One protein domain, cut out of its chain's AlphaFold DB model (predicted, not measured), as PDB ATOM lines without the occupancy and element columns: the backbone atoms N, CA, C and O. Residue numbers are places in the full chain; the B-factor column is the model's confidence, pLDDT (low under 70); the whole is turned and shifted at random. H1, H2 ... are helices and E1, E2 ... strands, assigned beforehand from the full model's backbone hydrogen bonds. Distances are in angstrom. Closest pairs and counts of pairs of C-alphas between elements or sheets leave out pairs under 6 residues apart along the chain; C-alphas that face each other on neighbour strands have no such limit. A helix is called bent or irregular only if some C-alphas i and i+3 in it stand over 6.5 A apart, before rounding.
ATOM      1  N   ASN A 208     190.674 150.203 153.333       77.81
ATOM      2  CA  ASN A 208     189.919 149.538 154.404       77.81
ATOM      3  C   ASN A 208     189.423 148.139 154.003       77.81
ATOM      4  O   ASN A 208     188.786 147.452 154.813       77.81
ATOM      5  N   TYR A 209     189.676 147.721 152.758       76.62
ATOM      6  CA  TYR A 209     189.164 146.487 152.185       76.62
ATOM      7  C   TYR A 209     190.282 145.618 151.614       76.62
ATOM      8  O   TYR A 209     191.176 146.061 150.901       76.62
ATOM      9  N   SER A 210     190.200 144.326 151.904       69.62
ATOM     10  CA  SER A 210     191.101 143.303 151.411       69.62
ATOM     11  C   SER A 210     190.393 142.430 150.384       69.62
ATOM     12  O   SER A 210     189.268 141.969 150.586       69.62
ATOM     13  N   HIS A 211     191.099 142.145 149.293       62.53
ATOM     14  CA  HIS A 211     190.663 141.194 148.273       62.53
ATOM     15  C   HIS A 211     191.268 139.793 148.459       62.53
ATOM     16  O   HIS A 211     190.998 138.899 147.657       62.53
ATOM     17  N   ASN A 212     192.097 139.575 149.488       55.88
ATOM     18  CA  ASN A 212     192.736 138.287 149.742       55.88
ATOM     19  C   ASN A 212     193.142 138.094 151.212       55.88
ATOM     20  O   ASN A 212     193.639 138.993 151.879       55.88
ATOM     21  N   PHE A 213     193.004 136.859 151.699       49.78
ATOM     22  CA  PHE A 213     193.197 136.499 153.110       49.78
ATOM     23  C   PHE A 213     194.492 137.040 153.745       49.78
ATOM     24  O   PHE A 213     194.485 137.469 154.895       49.78
ATOM     25  N   PHE A 214     195.594 137.071 152.990       51.16
ATOM     26  CA  PHE A 214     196.902 137.522 153.475       51.16
ATOM     27  C   PHE A 214     196.968 139.015 153.818       51.16
ATOM     28  O   PHE A 214     197.747 139.390 154.690       51.16
ATOM     29  N   THR A 215     196.173 139.862 153.158       55.47
ATOM     30  CA  THR A 215     196.169 141.312 153.422       55.47
ATOM     31  C   THR A 215     195.085 141.721 154.412       55.47
ATOM     32  O   THR A 215     195.223 142.761 155.044       55.47
ATOM     33  N   ALA A 216     194.060 140.885 154.624       56.16
ATOM     34  CA  ALA A 216     192.947 141.172 155.532       56.16
ATOM     35  C   ALA A 216     193.393 141.436 156.983       56.16
ATOM     36  O   ALA A 216     192.814 142.281 157.654       56.16
ATOM     37  N   ASN A 217     194.456 140.769 157.446       52.59
ATOM     38  CA  ASN A 217     194.961 140.884 158.822       52.59
ATOM     39  C   ASN A 217     195.857 142.116 159.072       52.59
ATOM     40  O   ASN A 217     196.340 142.288 160.187       52.59
ATOM     41  N   GLN A 218     196.137 142.926 158.046       55.91
ATOM     42  CA  GLN A 218     196.991 144.124 158.130       55.91
ATOM     43  C   GLN A 218     196.186 145.425 157.954       55.91
ATOM     44  O   GLN A 218     196.771 146.494 157.799       55.91
ATOM     45  N   LEU A 219     194.851 145.338 157.931       59.66
ATOM     46  CA  LEU A 219     193.969 146.480 157.700       59.66
ATOM     47  C   LEU A 219     193.551 147.165 159.006       59.66
ATOM     48  O   LEU A 219     193.516 146.538 160.065       59.66
ATOM     49  N   PHE A 220     193.234 148.459 158.906       56.41
ATOM     50  CA  PHE A 220     192.840 149.320 160.025       56.41
ATOM     51  C   PHE A 220     191.657 148.757 160.839       56.41
ATOM     52  O   PHE A 220     190.798 148.044 160.322       56.41
ATOM     53  N   GLU A 221     191.611 149.110 162.130       58.53
ATOM     54  CA  GLU A 221     190.696 148.549 163.141       58.53
ATOM     55  C   GLU A 221     189.204 148.896 162.962       58.53
ATOM     56  O   GLU A 221     188.372 148.300 163.641       58.53
ATOM     57  N   SER A 222     188.822 149.807 162.059       65.19
ATOM     58  CA  SER A 222     187.432 150.269 161.927       65.19
ATOM     59  C   SER A 222     186.877 150.056 160.514       65.19
ATOM     60  O   SER A 222     187.125 150.855 159.611       65.19
ATOM     61  N   ASN A 223     186.112 148.978 160.334       83.62
ATOM     62  CA  ASN A 223     185.191 148.782 159.212       83.62
ATOM     63  C   ASN A 223     183.900 148.134 159.764       83.62
ATOM     64  O   ASN A 223     183.876 147.651 160.896       83.62
ATOM     65  N   TYR A 224     182.820 148.094 158.994       91.75
ATOM     66  CA  TYR A 224     181.576 147.422 159.386       91.75
ATOM     67  C   TYR A 224     181.597 145.936 159.010       91.75
ATOM     68  O   TYR A 224     182.443 145.499 158.233       91.75
ATOM     69  N   ASN A 225     180.676 145.126 159.536       93.38
ATOM     70  CA  ASN A 225     180.609 143.687 159.243       93.38
ATOM     71  C   ASN A 225     179.311 143.281 158.518       93.38
ATOM     72  O   ASN A 225     178.498 144.123 158.136       93.38
ATOM     73  N   CYS A 226     179.119 141.975 158.304       95.44
ATOM     74  CA  CYS A 226     177.962 141.419 157.595       95.44
ATOM     75  C   CYS A 226     176.616 141.768 158.249       95.44
ATOM     76  O   CYS A 226     175.641 142.034 157.548       95.44
ATOM     77  N   TRP A 227     176.563 141.821 159.580       97.12
ATOM     78  CA  TRP A 227     175.348 142.161 160.310       97.12
ATOM     79  C   TRP A 227     175.009 143.641 160.177       97.12
ATOM     80  O   TRP A 227     173.874 143.965 159.833       97.12
ATOM     81  N   THR A 228     175.989 144.530 160.360       96.56
ATOM     82  CA  THR A 228     175.802 145.969 160.119       96.56
ATOM     83  C   THR A 228     175.367 146.213 158.676       96.56
ATOM     84  O   THR A 228     174.407 146.935 158.437       96.56
ATOM     85  N   CYS A 229     176.000 145.529 157.717       96.38
ATOM     86  CA  CYS A 229     175.634 145.587 156.304       96.38
ATOM     87  C   CYS A 229     174.159 145.235 156.081       96.38
ATOM     88  O   CYS A 229     173.422 146.001 155.458       96.38
ATOM     89  N   ALA A 230     173.728 144.084 156.606       97.69
ATOM     90  CA  ALA A 230     172.377 143.593 156.410       97.69
ATOM     91  C   ALA A 230     171.336 144.542 157.012       97.69
ATOM     92  O   ALA A 230     170.413 144.942 156.304       97.69
ATOM     93  N   LEU A 231     171.520 144.950 158.274       97.56
ATOM     94  CA  LEU A 231     170.577 145.828 158.970       97.56
ATOM     95  C   LEU A 231     170.482 147.208 158.319       97.56
ATOM     96  O   LEU A 231     169.379 147.700 158.088       97.56
ATOM     97  N   SER A 232     171.613 147.825 157.976       96.81
ATOM     98  CA  SER A 232     171.617 149.148 157.351       96.81
ATOM     99  C   SER A 232     170.898 149.133 156.002       96.81
ATOM    100  O   SER A 232     170.068 150.003 155.735       96.81
ATOM    101  N   VAL A 233     171.118 148.105 155.176       97.69
ATOM    102  CA  VAL A 233     170.429 147.988 153.882       97.69
ATOM    103  C   VAL A 233     168.925 147.783 154.059       97.69
ATOM    104  O   VAL A 233     168.149 148.527 153.457       97.69
ATOM    105  N   THR A 234     168.482 146.856 154.912       97.75
ATOM    106  CA  THR A 234     167.043 146.605 155.121       97.75
ATOM    107  C   THR A 234     166.317 147.789 155.759       97.75
ATOM    108  O   THR A 234     165.151 148.068 155.442       97.75
ATOM    109  N   GLN A 235     167.004 148.552 156.604       95.25
ATOM    110  CA  GLN A 235     166.483 149.778 157.206       95.25
ATOM    111  C   GLN A 235     166.578 150.989 156.260       95.25
ATOM    112  O   GLN A 235     165.963 152.020 156.529       95.25
ATOM    113  N   GLY A 236     167.273 150.869 155.122       93.06
ATOM    114  CA  GLY A 236     167.484 151.965 154.170       93.06
ATOM    115  C   GLY A 236     168.404 153.066 154.707       93.06
ATOM    116  O   GLY A 236     168.284 154.216 154.292       93.06
ATOM    117  N   GLN A 237     169.289 152.723 155.638       93.56
ATOM    118  CA  GLN A 237     170.230 153.629 156.287       93.56
ATOM    119  C   GLN A 237     171.636 153.426 155.726       93.56
ATOM    120  O   GLN A 237     172.026 152.312 155.381       93.56
ATOM    121  N   THR A 238     172.422 154.495 155.652       94.12
ATOM    122  CA  THR A 238     173.854 154.380 155.356       94.12
ATOM    123  C   THR A 238     174.523 153.524 156.437       94.12
ATOM    124  O   THR A 238     174.312 153.817 157.616       94.12
ATOM    125  N   PRO A 239     175.306 152.488 156.080       93.25
ATOM    126  CA  PRO A 239     176.062 151.737 157.070       93.25
ATOM    127  C   PRO A 239     177.013 152.637 157.847       93.25
ATOM    128  O   PRO A 239     177.655 153.521 157.282       93.25
ATOM    129  N   ASP A 240     177.116 152.387 159.145       92.38
ATOM    130  CA  ASP A 240     178.158 152.998 159.950       92.38
ATOM    131  C   ASP A 240     179.479 152.282 159.662       92.38
ATOM    132  O   ASP A 240     179.763 151.226 160.224       92.38
ATOM    133  N   PHE A 241     180.266 152.850 158.748       91.75
ATOM    134  CA  PHE A 241     181.520 152.268 158.268       91.75
ATOM    135  C   PHE A 241     182.609 152.155 159.339       91.75
ATOM    136  O   PHE A 241     183.656 151.587 159.058       91.75
ATOM    137  N   SER A 242     182.379 152.652 160.553       88.50
ATOM    138  CA  SER A 242     183.345 152.579 161.651       88.50
ATOM    139  C   SER A 242     182.933 151.603 162.750       88.50
ATOM    140  O   SER A 242     183.725 151.356 163.658       88.50
ATOM    141  N   ASN A 243     181.715 151.057 162.693       88.50
ATOM    142  CA  ASN A 243     181.147 150.258 163.770       88.50
ATOM    143  C   ASN A 243     180.703 148.872 163.303       88.50
ATOM    144  O   ASN A 243     180.193 148.671 162.203       88.50
ATOM    145  N   VAL A 244     180.856 147.907 164.208       91.50
ATOM    146  CA  VAL A 244     180.439 146.521 164.004       91.50
ATOM    147  C   VAL A 244     179.237 146.187 164.875       91.50
ATOM    148  O   VAL A 244     179.182 146.506 166.061       91.50
ATOM    149  N   THR A 245     178.271 145.487 164.296       95.12
ATOM    150  CA  THR A 245     177.154 144.901 165.037       95.12
ATOM    151  C   THR A 245     177.591 143.545 165.585       95.12
ATOM    152  O   THR A 245     178.200 142.760 164.863       95.12
ATOM    153  N   SER A 246     177.308 143.246 166.854       95.69
ATOM    154  CA  SER A 246     177.544 141.908 167.412       95.69
ATOM    155  C   SER A 246     176.484 140.911 166.931       95.69
ATOM    156  O   SER A 246     175.377 141.303 166.563       95.69
ATOM    157  N   GLU A 247     176.777 139.610 167.022       95.31
ATOM    158  CA  GLU A 247     175.785 138.548 166.783       95.31
ATOM    159  C   GLU A 247     174.502 138.786 167.600       95.31
ATOM    160  O   GLU A 247     173.399 138.786 167.055       95.31
ATOM    161  N   SER A 248     174.640 139.057 168.902       96.56
ATOM    162  CA  SER A 248     173.504 139.320 169.789       96.56
ATOM    163  C   SER A 248     172.726 140.575 169.395       96.56
ATOM    164  O   SER A 248     171.500 140.575 169.463       96.56
ATOM    165  N   GLY A 249     173.415 141.629 168.947       97.25
ATOM    166  CA  GLY A 249     172.789 142.851 168.448       97.25
ATOM    167  C   GLY A 249     171.937 142.581 167.212       97.25
ATOM    168  O   GLY A 249     170.777 142.981 167.171       97.25
ATOM    169  N   PHE A 250     172.475 141.825 166.251       97.50
ATOM    170  CA  PHE A 250     171.742 141.412 165.056       97.50
ATOM    171  C   PHE A 250     170.526 140.550 165.391       97.50
ATOM    172  O   PHE A 250     169.416 140.841 164.952       97.50
ATOM    173  N   VAL A 251     170.717 139.511 166.207       97.81
ATOM    174  CA  VAL A 251     169.641 138.605 166.627       97.81
ATOM    175  C   VAL A 251     168.528 139.367 167.345       97.81
ATOM    176  O   VAL A 251     167.352 139.148 167.053       97.81
ATOM    177  N   ASN A 252     168.878 140.279 168.254       97.69
ATOM    178  CA  ASN A 252     167.904 141.092 168.975       97.69
ATOM    179  C   ASN A 252     167.138 142.032 168.038       97.69
ATOM    180  O   ASN A 252     165.922 142.148 168.175       97.69
ATOM    181  N   ASP A 253     167.812 142.672 167.081       97.19
ATOM    182  CA  ASP A 253     167.142 143.548 166.116       97.19
ATOM    183  C   ASP A 253     166.160 142.760 165.239       97.19
ATOM    184  O   ASP A 253     164.990 143.127 165.139       97.19
ATOM    185  N   ILE A 254     166.585 141.607 164.706       97.94
ATOM    186  CA  ILE A 254     165.721 140.715 163.922       97.94
ATOM    187  C   ILE A 254     164.498 140.259 164.732       97.94
ATOM    188  O   ILE A 254     163.379 140.306 164.223       97.94
ATOM    189  N   LYS A 255     164.669 139.855 165.996       96.38
ATOM    190  CA  LYS A 255     163.549 139.389 166.838       96.38
ATOM    191  C   LYS A 255     162.534 140.484 167.155       96.38
ATOM    192  O   LYS A 255     161.344 140.194 167.231       96.38
ATOM    193  N   ASN A 256     162.998 141.713 167.365       96.69
ATOM    194  CA  ASN A 256     162.149 142.800 167.850       96.69
ATOM    195  C   ASN A 256     161.537 143.633 166.720       96.69
ATOM    196  O   ASN A 256     160.432 144.152 166.872       96.69
ATOM    197  N   ASN A 257     162.243 143.761 165.595       97.56
ATOM    198  CA  ASN A 257     161.905 144.716 164.540       97.56
ATOM    199  C   ASN A 257     161.569 144.059 163.197       97.56
ATOM    200  O   ASN A 257     161.232 144.773 162.249       97.56
ATOM    201  N   TYR A 258     161.624 142.725 163.095       98.25
ATOM    202  CA  TYR A 258     161.343 142.002 161.856       98.25
ATOM    203  C   TYR A 258     160.306 140.893 162.037       98.25
ATOM    204  O   TYR A 258     160.141 140.299 163.098       98.25
ATOM    205  N   THR A 259     159.608 140.587 160.948       97.62
ATOM    206  CA  THR A 259     158.697 139.449 160.821       97.62
ATOM    207  C   THR A 259     159.363 138.354 160.005       97.62
ATOM    208  O   THR A 259     159.871 138.622 158.914       97.62
ATOM    209  N   ASN A 260     159.337 137.115 160.501       97.81
ATOM    210  CA  ASN A 260     159.809 135.963 159.736       97.81
ATOM    211  C   ASN A 260     158.865 135.685 158.558       97.81
ATOM    212  O   ASN A 260     157.673 135.449 158.752       97.81
ATOM    213  N   VAL A 261     159.411 135.685 157.345       97.69
ATOM    214  CA  VAL A 261     158.673 135.464 156.092       97.69
ATOM    215  C   VAL A 261     159.134 134.208 155.354       97.69
ATOM    216  O   VAL A 261     158.725 133.961 154.227       97.69
ATOM    217  N   SER A 262     159.955 133.369 155.987       97.25
ATOM    218  CA  SER A 262     160.618 132.218 155.347       97.25
ATOM    219  C   SER A 262     159.660 131.192 154.747       97.25
ATOM    220  O   SER A 262     160.011 130.486 153.810       97.25
ATOM    221  N   ASN A 263     158.440 131.100 155.281       96.19
ATOM    222  CA  ASN A 263     157.401 130.203 154.769       96.19
ATOM    223  C   ASN A 263     156.660 130.763 153.548       96.19
ATOM    224  O   ASN A 263     155.813 130.074 152.987       96.19
ATOM    225  N   ASN A 264     156.934 132.007 153.158       95.69
ATOM    226  CA  ASN A 264     156.240 132.679 152.075       95.69
ATOM    227  C   ASN A 264     157.220 133.478 151.196       95.69
ATOM    228  O   ASN A 264     157.316 134.698 151.336       95.69
ATOM    229  N   PRO A 265     157.907 132.816 150.244       92.81
ATOM    230  CA  PRO A 265     158.850 133.475 149.339       92.81
ATOM    231  C   PRO A 265     158.261 134.648 148.543       92.81
ATOM    232  O   PRO A 265     158.990 135.561 148.173       92.81
ATOM    233  N   SER A 266     156.937 134.686 148.328       92.81
ATOM    234  CA  SER A 266     156.272 135.826 147.671       92.81
ATOM    235  C   SER A 266     156.341 137.130 148.478       92.81
ATOM    236  O   SER A 266     156.114 138.207 147.935       92.81
ATOM    237  N   GLN A 267     156.665 137.044 149.772       95.56
ATOM    238  CA  GLN A 267     156.883 138.196 150.642       95.56
ATOM    239  C   GLN A 267     158.339 138.663 150.654       95.56
ATOM    240  O   GLN A 267     158.641 139.629 151.354       95.56
ATOM    241  N   PHE A 268     159.252 138.016 149.926       96.69
ATOM    242  CA  PHE A 268     160.630 138.489 149.833       96.69
ATOM    243  C   PHE A 268     160.678 139.776 149.007       96.69
ATOM    244  O   PHE A 268     160.059 139.891 147.952       96.69
ATOM    245  N   ARG A 269     161.397 140.773 149.512       97.06
ATOM    246  CA  ARG A 269     161.410 142.144 149.005       97.06
ATOM    247  C   ARG A 269     162.845 142.587 148.776       97.06
ATOM    248  O   ARG A 269     163.668 142.519 149.693       97.06
ATOM    249  N   PHE A 270     163.113 143.067 147.563       97.19
ATOM    250  CA  PHE A 270     164.389 143.667 147.181       97.19
ATOM    251  C   PHE A 270     164.856 144.676 148.235       97.19
ATOM    252  O   PHE A 270     164.089 145.556 148.636       97.19
ATOM    253  N   GLY A 271     166.099 144.535 148.701       97.06
ATOM    254  CA  GLY A 271     166.729 145.492 149.614       97.06
ATOM    255  C   GLY A 271     166.042 145.610 150.982       97.06
ATOM    256  O   GLY A 271     166.331 146.542 151.725       97.06
ATOM    257  N   LYS A 272     165.111 144.704 151.314       97.38
ATOM    258  CA  LYS A 272     164.291 144.756 152.534       97.38
ATOM    259  C   LYS A 272     164.266 143.443 153.302       97.38
ATOM    260  O   LYS A 272     164.195 143.489 154.524       97.38
ATOM    261  N   THR A 273     164.336 142.297 152.629       98.50
ATOM    262  CA  THR A 273     164.381 141.008 153.326       98.50
ATOM    263  C   THR A 273     165.802 140.700 153.786       98.50
ATOM    264  O   THR A 273     166.676 140.446 152.958       98.50
ATOM    265  N   ALA A 274     166.024 140.699 155.098       98.44
ATOM    266  CA  ALA A 274     167.247 140.190 155.704       98.44
ATOM    267  C   ALA A 274     167.263 138.658 155.641       98.44
ATOM    268  O   ALA A 274     166.225 138.008 155.785       98.44
ATOM    269  N   ILE A 275     168.454 138.099 155.447       98.50
ATOM    270  CA  ILE A 275     168.722 136.664 155.442       98.50
ATOM    271  C   ILE A 275     169.772 136.380 156.513       98.50
ATOM    272  O   ILE A 275     170.855 136.965 156.477       98.50
ATOM    273  N   SER A 276     169.464 135.494 157.454       98.12
ATOM    274  CA  SER A 276     170.400 135.031 158.476       98.12
ATOM    275  C   SER A 276     170.909 133.629 158.172       98.12
ATOM    276  O   SER A 276     170.169 132.751 157.714       98.12
ATOM    277  N   PHE A 277     172.183 133.419 158.474       97.50
ATOM    278  CA  PHE A 277     172.846 132.131 158.344       97.50
ATOM    279  C   PHE A 277     173.506 131.751 159.658       97.50
ATOM    280  O   PHE A 277     173.905 132.617 160.444       97.50
ATOM    281  N   GLY A 278     173.607 130.456 159.904       94.25
ATOM    282  CA  GLY A 278     174.083 129.954 161.176       94.25
ATOM    283  C   GLY A 278     173.902 128.460 161.311       94.25
ATOM    284  O   GLY A 278     173.350 127.793 160.442       94.25
ATOM    285  N   PHE A 279     174.341 127.938 162.443       91.75
ATOM    286  CA  PHE A 279     174.242 126.525 162.768       91.75
ATOM    287  C   PHE A 279     173.840 126.352 164.230       91.75
ATOM    288  O   PHE A 279     174.010 127.250 165.052       91.75
ATOM    289  N   LYS A 280     173.325 125.174 164.572       89.19
ATOM    290  CA  LYS A 280     173.166 124.781 165.970       89.19
ATOM    291  C   LYS A 280     174.463 124.168 166.467       89.19
ATOM    292  O   LYS A 280     175.021 123.291 165.802       89.19
ATOM    293  N   GLN A 281     174.931 124.634 167.619       85.94
ATOM    294  CA  GLN A 281     176.118 124.087 168.273       85.94
ATOM    295  C   GLN A 281     175.898 122.612 168.665       85.94
ATOM    296  O   GLN A 281     174.807 122.065 168.491       85.94
ATOM    297  N   ASP A 282     176.949 121.942 169.140       86.38
ATOM    298  CA  ASP A 282     176.882 120.564 169.652       86.38
ATOM    299  C   ASP A 282     176.194 119.581 168.693       86.38
ATOM    300  O   ASP A 282     175.239 118.887 169.043       86.38
ATOM    301  N   PHE A 283     176.655 119.558 167.438       81.62
ATOM    302  CA  PHE A 283     176.144 118.667 166.387       81.62
ATOM    303  C   PHE A 283     174.629 118.789 166.133       81.62
ATOM    304  O   PHE A 283     173.978 117.821 165.743       81.62
ATOM    305  N   GLY A 284     174.058 119.981 166.324       79.50
ATOM    306  CA  GLY A 284     172.647 120.247 166.042       79.50
ATOM    307  C   GLY A 284     171.732 120.272 167.267       79.50
ATOM    308  O   GLY A 284     170.529 120.498 167.110       79.50
ATOM    309  N   LEU A 285     172.278 120.045 168.464       80.12
ATOM    310  CA  LEU A 285     171.516 119.939 169.714       80.12
ATOM    311  C   LEU A 285     171.659 121.161 170.628       80.12
ATOM    312  O   LEU A 285     170.796 121.373 171.478       80.12
ATOM    313  N   GLY A 286     172.718 121.948 170.449       84.81
ATOM    314  CA  GLY A 286     173.004 123.134 171.244       84.81
ATOM    315  C   GLY A 286     172.275 124.386 170.761       84.81
ATOM    316  O   GLY A 286     171.439 124.356 169.846       84.81
ATOM    317  N   ASP A 287     172.631 125.508 171.381       89.00
ATOM    318  CA  ASP A 287     172.061 126.808 171.059       89.00
ATOM    319  C   ASP A 287     172.371 127.219 169.610       89.00
ATOM    320  O   ASP A 287     173.424 126.869 169.051       89.00
ATOM    321  N   PRO A 288     171.455 127.957 168.961       91.62
ATOM    322  CA  PRO A 288     171.720 128.498 167.643       91.62
ATOM    323  C   PRO A 288     172.820 129.551 167.704       91.62
ATOM    324  O   PRO A 288     172.779 130.461 168.530       91.62
ATOM    325  N   LYS A 289     173.767 129.448 166.774       93.56
ATOM    326  CA  LYS A 289     174.787 130.456 166.517       93.56
ATOM    327  C   LYS A 289     174.569 131.061 165.141       93.56
ATOM    328  O   LYS A 289     174.674 130.361 164.133       93.56
ATOM    329  N   ILE A 290     174.300 132.360 165.103       96.00
ATOM    330  CA  ILE A 290     174.166 133.124 163.866       96.00
ATOM    331  C   ILE A 290     175.542 133.651 163.477       96.00
ATOM    332  O   ILE A 290     176.205 134.351 164.234       96.00
ATOM    333  N   THR A 291     175.988 133.300 162.279       94.81
ATOM    334  CA  THR A 291     177.346 133.581 161.801       94.81
ATOM    335  C   THR A 291     177.385 134.655 160.729       94.81
ATOM    336  O   THR A 291     178.439 135.249 160.516       94.81
ATOM    337  N   HIS A 292     176.261 134.907 160.050       97.25
ATOM    338  CA  HIS A 292     176.245 135.797 158.896       97.25
ATOM    339  C   HIS A 292     174.888 136.449 158.643       97.25
ATOM    340  O   HIS A 292     173.839 135.887 158.966       97.25
ATOM    341  N   GLY A 293     174.934 137.620 158.007       97.38
ATOM    342  CA  GLY A 293     173.779 138.355 157.505       97.38
ATOM    343  C   GLY A 293     173.947 138.719 156.027       97.38
ATOM    344  O   GLY A 293     175.036 139.079 155.576       97.38
ATOM    345  N   ALA A 294     172.861 138.641 155.268       98.12
ATOM    346  CA  ALA A 294     172.773 139.136 153.896       98.12
ATOM    347  C   ALA A 294     171.404 139.781 153.650       98.12
ATOM    348  O   ALA A 294     170.514 139.713 154.498       98.12
ATOM    349  N   VAL A 295     171.219 140.396 152.484       98.50
ATOM    350  CA  VAL A 295     169.940 140.987 152.073       98.50
ATOM    351  C   VAL A 295     169.523 140.442 150.726       98.50
ATOM    352  O   VAL A 295     170.313 140.427 149.791       98.50
ATOM    353  N   TYR A 296     168.272 140.024 150.609       98.31
ATOM    354  CA  TYR A 296     167.688 139.573 149.354       98.31
ATOM    355  C   TYR A 296     167.639 140.705 148.318       98.31
ATOM    356  O   TYR A 296     167.121 141.795 148.583       98.31
ATOM    357  N   LEU A 297     168.139 140.428 147.115       96.75
ATOM    358  CA  LEU A 297     168.114 141.346 145.974       96.75
ATOM    359  C   LEU A 297     167.187 140.896 144.853       96.75
ATOM    360  O   LEU A 297     167.078 141.623 143.877       96.75
ATOM    361  N   GLY A 298     166.529 139.746 144.957       93.81
ATOM    362  CA  GLY A 298     165.654 139.249 143.900       93.81
ATOM    363  C   GLY A 298     165.961 137.815 143.500       93.81
ATOM    364  O   GLY A 298     166.950 137.225 143.932       93.81
ATOM    365  N   THR A 299     165.085 137.278 142.659       90.62
ATOM    366  CA  THR A 299     165.237 135.969 142.027       90.62
ATOM    367  C   THR A 299     165.129 136.181 140.522       90.62
ATOM    368  O   THR A 299     164.149 136.783 140.078       90.62
ATOM    369  N   SER A 300     166.123 135.742 139.756       85.62
ATOM    370  CA  SER A 300     166.075 135.732 138.288       85.62
ATOM    371  C   SER A 300     165.061 134.707 137.786       85.62
ATOM    372  O   SER A 300     164.587 133.838 138.524       85.62
ATOM    373  N   ARG A 301     164.716 134.770 136.499       81.31
ATOM    374  CA  ARG A 301     163.705 133.873 135.920       81.31
ATOM    375  C   ARG A 301     164.087 132.396 135.923       81.31
ATOM    376  O   ARG A 301     163.197 131.549 135.891       81.31
ATOM    377  N   ASP A 302     165.375 132.081 135.950       77.88
ATOM    378  CA  ASP A 302     165.869 130.709 136.093       77.88
ATOM    379  C   ASP A 302     165.806 130.179 137.541       77.88
ATOM    380  O   ASP A 302     166.083 129.004 137.774       77.88
ATOM    381  N   GLY A 303     165.383 131.011 138.499       82.69
ATOM    382  CA  GLY A 303     165.253 130.656 139.910       82.69
ATOM    383  C   GLY A 303     166.475 131.000 140.763       82.69
ATOM    384  O   GLY A 303     166.466 130.704 141.961       82.69
ATOM    385  N   THR A 304     167.508 131.630 140.199       83.69
ATOM    386  CA  THR A 304     168.699 132.017 140.964       83.69
ATOM    387  C   THR A 304     168.399 133.197 141.882       83.69
ATOM    388  O   THR A 304     167.942 134.255 141.458       83.69
ATOM    389  N   VAL A 305     168.659 133.021 143.177       90.88
ATOM    390  CA  VAL A 305     168.469 134.071 144.184       90.88
ATOM    391  C   VAL A 305     169.750 134.882 144.328       90.88
ATOM    392  O   VAL A 305     170.809 134.312 144.597       90.88
ATOM    393  N   TYR A 306     169.641 136.206 144.238       93.69
ATOM    394  CA  TYR A 306     170.742 137.139 144.467       93.69
ATOM    395  C   TYR A 306     170.635 137.795 145.834       93.69
ATOM    396  O   TYR A 306     169.546 138.110 146.321       93.69
ATOM    397  N   VAL A 307     171.790 138.032 146.449       96.38
ATOM    398  CA  VAL A 307     171.909 138.662 147.758       96.38
ATOM    399  C   VAL A 307     172.988 139.739 147.756       96.38
ATOM    400  O   VAL A 307     174.022 139.606 147.102       96.38
ATOM    401  N   TRP A 308     172.756 140.800 148.517       97.06
ATOM    402  CA  TRP A 308     173.778 141.746 148.934       97.06
ATOM    403  C   TRP A 308     174.423 141.217 150.207       97.06
ATOM    404  O   TRP A 308     173.728 140.920 151.182       97.06
ATOM    405  N   THR A 309     175.739 141.059 150.204       94.56
ATOM    406  CA  THR A 309     176.445 140.452 151.327       94.56
ATOM    407  C   THR A 309     177.872 140.966 151.453       94.56
ATOM    408  O   THR A 309     178.464 141.447 150.490       94.56
ATOM    409  N   LYS A 310     178.444 140.847 152.647       89.12
ATOM    410  CA  LYS A 310     179.820 141.238 152.959       89.12
ATOM    411  C   LYS A 310     180.438 140.161 153.830       89.12
ATOM    412  O   LYS A 310     179.829 139.785 154.820       89.12
ATOM    413  N   ASP A 311     181.630 139.682 153.497       85.69
ATOM    414  CA  ASP A 311     182.267 138.594 154.247       85.69
ATOM    415  C   ASP A 311     183.067 139.190 155.416       85.69
ATOM    416  O   ASP A 311     184.186 139.647 155.238       85.69
ATOM    417  N   GLY A 312     182.509 139.233 156.625       84.19
ATOM    418  CA  GLY A 312     183.213 139.805 157.782       84.19
ATOM    419  C   GLY A 312     183.555 141.297 157.634       84.19
ATOM    420  O   GLY A 312     182.874 142.032 156.925       84.19
ATOM    421  N   MET A 313     184.585 141.759 158.350       84.81
ATOM    422  CA  MET A 313     184.922 143.188 158.441       84.81
ATOM    423  C   MET A 313     185.774 143.686 157.265       84.81
ATOM    424  O   MET A 313     185.550 144.773 156.741       84.81
ATOM    425  N   TYR A 314     186.712 142.865 156.803       79.06
ATOM    426  CA  TYR A 314     187.769 143.302 155.890       79.06
ATOM    427  C   TYR A 314     187.446 143.120 154.413       79.06
ATOM    428  O   TYR A 314     188.103 143.722 153.579       79.06
ATOM    429  N   TYR A 315     186.462 142.304 154.045       81.00
ATOM    430  CA  TYR A 315     186.181 142.050 152.631       81.00
ATOM    431  C   TYR A 315     185.173 143.053 152.077       81.00
ATOM    432  O   TYR A 315     184.276 143.477 152.809       81.00
ATOM    433  N   PRO A 316     185.272 143.445 150.798       83.31
ATOM    434  CA  PRO A 316     184.303 144.345 150.194       83.31
ATOM    435  C   PRO A 316     182.895 143.735 150.199       83.31
ATOM    436  O   PRO A 316     182.740 142.513 150.049       83.31
ATOM    437  N   PRO A 317     181.853 144.566 150.364       89.31
ATOM    438  CA  PRO A 317     180.495 144.121 150.122       89.31
ATOM    439  C   PRO A 317     180.323 143.815 148.629       89.31
ATOM    440  O   PRO A 317     180.985 144.402 147.769       89.31
ATOM    441  N   ARG A 318     179.445 142.875 148.304       87.69
ATOM    442  CA  ARG A 318     179.226 142.425 146.932       87.69
ATOM    443  C   ARG A 318     177.819 141.898 146.730       87.69
ATOM    444  O   ARG A 318     177.110 141.551 147.675       87.69
ATOM    445  N   ILE A 319     177.482 141.747 145.459       90.00
ATOM    446  CA  ILE A 319     176.354 140.938 145.020       90.00
ATOM    447  C   ILE A 319     176.870 139.509 144.844       90.00
ATOM    448  O   ILE A 319     177.936 139.293 144.265       90.00
ATOM    449  N   ALA A 320     176.149 138.542 145.393       86.81
ATOM    450  CA  ALA A 320     176.453 137.123 145.271       86.81
ATOM    451  C   ALA A 320     175.161 136.335 145.059       86.81
ATOM    452  O   ALA A 320     174.073 136.819 145.374       86.81
ATOM    453  N   THR A 321     175.267 135.104 144.569       89.81
ATOM    454  CA  THR A 321     174.134 134.180 144.625       89.81
ATOM    455  C   THR A 321     173.930 133.694 146.057       89.81
ATOM    456  O   THR A 321     174.870 133.627 146.865       89.81
ATOM    457  N   LEU A 322     172.698 133.308 146.385       90.25
ATOM    458  CA  LEU A 322     172.399 132.648 147.651       90.25
ATOM    459  C   LEU A 322     173.233 131.372 147.793       90.25
ATOM    460  O   LEU A 322     173.810 131.166 148.850       90.25
ATOM    461  N   ASN A 323     173.378 130.589 146.721       85.94
ATOM    462  CA  ASN A 323     174.160 129.350 146.717       85.94
ATOM    463  C   ASN A 323     175.657 129.578 147.024       85.94
ATOM    464  O   ASN A 323     176.267 128.866 147.823       85.94
ATOM    465  N   ALA A 324     176.262 130.616 146.436       82.62
ATOM    466  CA  ALA A 324     177.645 130.984 146.742       82.62
ATOM    467  C   ALA A 324     177.804 131.455 148.198       82.62
ATOM    468  O   ALA A 324     178.847 131.241 148.816       82.62
ATOM    469  N   THR A 325     176.766 132.085 148.756       85.31
ATOM    470  CA  THR A 325     176.755 132.553 150.146       85.31
ATOM    471  C   THR A 325     176.564 131.391 151.123       85.31
ATOM    472  O   THR A 325     177.327 131.277 152.082       85.31
ATOM    473  N   THR A 326     175.625 130.476 150.860       87.38
ATOM    474  CA  THR A 326     175.422 129.265 151.670       87.38
ATOM    475  C   THR A 326     176.653 128.376 151.640       87.38
ATOM    476  O   THR A 326     177.057 127.899 152.684       87.38
ATOM    477  N   SER A 327     177.357 128.253 150.516       82.19
ATOM    478  CA  SER A 327     178.606 127.472 150.455       82.19
ATOM    479  C   SER A 327     179.684 127.927 151.458       82.19
ATOM    480  O   SER A 327     180.570 127.146 151.795       82.19
ATOM    481  N   LYS A 328     179.624 129.177 151.943       83.00
ATOM    482  CA  LYS A 328     180.535 129.717 152.968       83.00
ATOM    483  C   LYS A 328     179.937 129.746 154.375       83.00
ATOM    484  O   LYS A 328     180.679 129.633 155.346       83.00
ATOM    485  N   TYR A 329     178.625 129.945 154.480       86.81
ATOM    486  CA  TYR A 329     177.943 130.247 155.740       86.81
ATOM    487  C   TYR A 329     176.790 129.276 156.051       86.81
ATOM    488  O   TYR A 329     175.907 129.625 156.821       86.81
ATOM    489  N   ASP A 330     176.778 128.080 155.455       80.62
ATOM    490  CA  ASP A 330     175.678 127.109 155.536       80.62
ATOM    491  C   ASP A 330     175.271 126.758 156.982       80.62
ATOM    492  O   ASP A 330     176.149 126.568 157.832       80.62
ATOM    493  N   PRO A 331     173.970 126.533 157.251       89.56
ATOM    494  CA  PRO A 331     172.790 126.843 156.429       89.56
ATOM    495  C   PRO A 331     172.179 128.229 156.651       89.56
ATOM    496  O   PRO A 331     172.480 128.943 157.605       89.56
ATOM    497  N   VAL A 332     171.224 128.580 155.778       95.81
ATOM    498  CA  VAL A 332     170.208 129.585 156.123       95.81
ATOM    499  C   VAL A 332     169.500 129.103 157.389       95.81
ATOM    500  O   VAL A 332     168.951 127.999 157.436       95.81
ATOM    501  N   MET A 333     169.510 129.927 158.431       95.81
ATOM    502  CA  MET A 333     169.031 129.538 159.751       95.81
ATOM    503  C   MET A 333     168.289 130.693 160.394       95.81
ATOM    504  O   MET A 333     168.780 131.819 160.412       95.81
ATOM    505  N   GLY A 334     167.107 130.407 160.936       96.38
ATOM    506  CA  GLY A 334     166.360 131.366 161.731       96.38
ATOM    507  C   GLY A 334     167.103 131.740 163.009       96.38
ATOM    508  O   GLY A 334     167.854 130.946 163.567       96.38
ATOM    509  N   VAL A 335     166.857 132.941 163.523       95.25
ATOM    510  CA  VAL A 335     167.466 133.444 164.767       95.25
ATOM    511  C   VAL A 335     167.037 132.683 166.036       95.25
ATOM    512  O   VAL A 335     167.539 132.987 167.120       95.25
ATOM    513  N   ASN A 336     166.128 131.701 165.934       92.94
ATOM    514  CA  ASN A 336     165.851 130.722 166.996       92.94
ATOM    515  C   ASN A 336     166.365 129.308 166.657       92.94
ATOM    516  O   ASN A 336     166.049 128.345 167.355       92.94
ATOM    517  N   GLY A 337     167.183 129.162 165.613       91.75
ATOM    518  CA  GLY A 337     167.824 127.906 165.234       91.75
ATOM    519  C   GLY A 337     167.030 127.016 164.294       91.75
ATOM    520  O   GLY A 337     167.410 125.861 164.090       91.75
ATOM    521  N   GLU A 338     165.922 127.494 163.732       93.50
ATOM    522  CA  GLU A 338     165.145 126.719 162.776       93.50
ATOM    523  C   GLU A 338     165.830 126.739 161.401       93.50
ATOM    524  O   GLU A 338     166.019 127.793 160.786       93.50
ATOM    525  N   LYS A 339     166.207 125.557 160.907       92.62
ATOM    526  CA  LYS A 339     166.819 125.403 159.583       92.62
ATOM    527  C   LYS A 339     165.873 125.917 158.491       92.62
ATOM    528  O   LYS A 339     164.664 125.692 158.559       92.62
ATOM    529  N   ASP A 340     166.428 126.622 157.508       93.12
ATOM    530  CA  ASP A 340     165.718 127.206 156.363       93.12
ATOM    531  C   ASP A 340     164.655 128.259 156.743       93.12
ATOM    532  O   ASP A 340     163.809 128.626 155.925       93.12
ATOM    533  N   LYS A 341     164.689 128.782 157.980       96.06
ATOM    534  CA  LYS A 341     163.789 129.848 158.462       96.06
ATOM    535  C   LYS A 341     164.482 131.196 158.658       96.06
ATOM    536  O   LYS A 341     164.095 131.965 159.534       96.06
ATOM    537  N   GLY A 342     165.501 131.486 157.855       97.38
ATOM    538  CA  GLY A 342     166.356 132.664 158.007       97.38
ATOM    539  C   GLY A 342     165.897 133.946 157.307       97.38
ATOM    540  O   GLY A 342     166.728 134.827 157.160       97.38
ATOM    541  N   TYR A 343     164.650 134.083 156.843       98.50
ATOM    542  CA  TYR A 343     164.200 135.244 156.054       98.50
ATOM    543  C   TYR A 343     163.277 136.171 156.844       98.50
ATOM    544  O   TYR A 343     162.265 135.728 157.398       98.50
ATOM    545  N   TYR A 344     163.587 137.467 156.841       98.50
ATOM    546  CA  TYR A 344     162.965 138.450 157.727       98.50
ATOM    547  C   TYR A 344     162.687 139.780 157.026       98.50
ATOM    548  O   TYR A 344     163.589 140.374 156.447       98.50
ATOM    549  N   ASN A 345     161.460 140.294 157.130       97.75
ATOM    550  CA  ASN A 345     161.099 141.638 156.661       97.75
ATOM    551  C   ASN A 345     160.963 142.612 157.835       97.75
ATOM    552  O   ASN A 345     160.366 142.223 158.838       97.75
ATOM    553  N   PRO A 346     161.424 143.869 157.720       96.06
ATOM    554  CA  PRO A 346     161.210 144.866 158.761       96.06
ATOM    555  C   PRO A 346     159.708 145.115 158.968       96.06
ATOM    556  O   PRO A 346     158.929 145.120 158.011       96.06
ATOM    557  N   VAL A 347     159.302 145.305 160.227       89.75
ATOM    558  CA  VAL A 347     157.903 145.526 160.650       89.75
ATOM    559  C   VAL A 347     157.397 146.924 160.253       89.75
ATOM    560  O   VAL A 347     156.188 147.158 160.243       89.75
TER     561      VAL A 347
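This is residues 208 to 347 of the 348 residues of an uncharacterized protein of Chitinophaga dinghuensis (UniProt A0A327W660). A strongly twisted sheet of six strands, with the long, bent strand E3 running through it, has helices H2 and H3 side by side over one face and the shorter helix H5 on the other, where the sheet curls round it. The four-residue H4 sits at the turn between E2 and E3, and the four-residue H1 lies away from the sheet, near one end of the longest axis. The printed part has 140 residues with five named helices and six named strands, in the order H1 H2 H3 E1 E2 H4 E3 E4 E5 H5 E6. The sheet runs E1 E6 E2 E3 E4 E5, antiparallel throughout, and the class is mixed, helices and strands. It is compact, with a radius of gyration of the C-alphas of 14.5 A and spans of 42 by 38 by 28 A.

E3, residues 288 to 299, is the longest strand at 27.5 A; it begins with C-alpha 288 at (171.720, 128.498, 167.643) and bends by 70 degrees at residue 291. The other strands are E2, residues 274 to 280, 19.4 A; E4, 305 to 310, 16.0 A; E5, 317 to 321, 13.0 A; E6, 343 to 346; and E1, 258 to 260. H3, residues 247 to 257, spans 15.4 A, H2, 226 to 235, 14.2 A, and H5, 322 to 329, 10.1 A. H1 is residues 213 to 216, from C-alpha 213 at (193.197, 136.499, 153.110), and H4 is 281 to 284. E6 ends with C-alpha 346 at (161.210, 144.866, 158.761).

E2 and E3 are antiparallel at 147 degrees, with N 275 and O 294 2.8 A apart, within hydrogen-bond range. E3, E4 and E5 form a meander, each strand the antiparallel neighbour of the one before; E3 and E4 are a hairpin, with N 297 and O 306 at 2.8 A, and so are E4 and E5, with N 307 and O 320 at 2.8 A. E6 has staggered pairing: residues 343 to 344 pair with E2, N 274 and O 344 at 2.8 A, and 344 to 346 with edge strand E1, N 259 and O 345 at 2.8 A. The three layers are H2 and H3 on one face, the sheet, and H5 on the opposite face. The closest C-alphas of H2 and E3 are those of Trp 227 and Gly 293, 5.0 A apart; of H3 and E3, those of Glu 247 and Ile 290, 6.4 A; of H5 and E4, those of Leu 322 and Val 305, 5.4 A. H2 and H3 touch, Trp 227 and Phe 250 being closest with C-alphas 6.0 A apart, at a shallow tilt of 19 degrees, the same way. H1 and H4 are not on the sheet. Each O i to N i+4 pair is within hydrogen-bond range in H2 and H3, and 3 of 4 are in H5; H1 and H4 are too short for such a pair.

The C-alphas farthest apart, those of Gln 218 and Ser 266, are 42.9 A apart. The printed part has no cut. The links H2 to H3, E1 to E2 and H5 to E6 are long. Mean pLDDT of the printed part is 89.0; residues 210 to 222 are under 70.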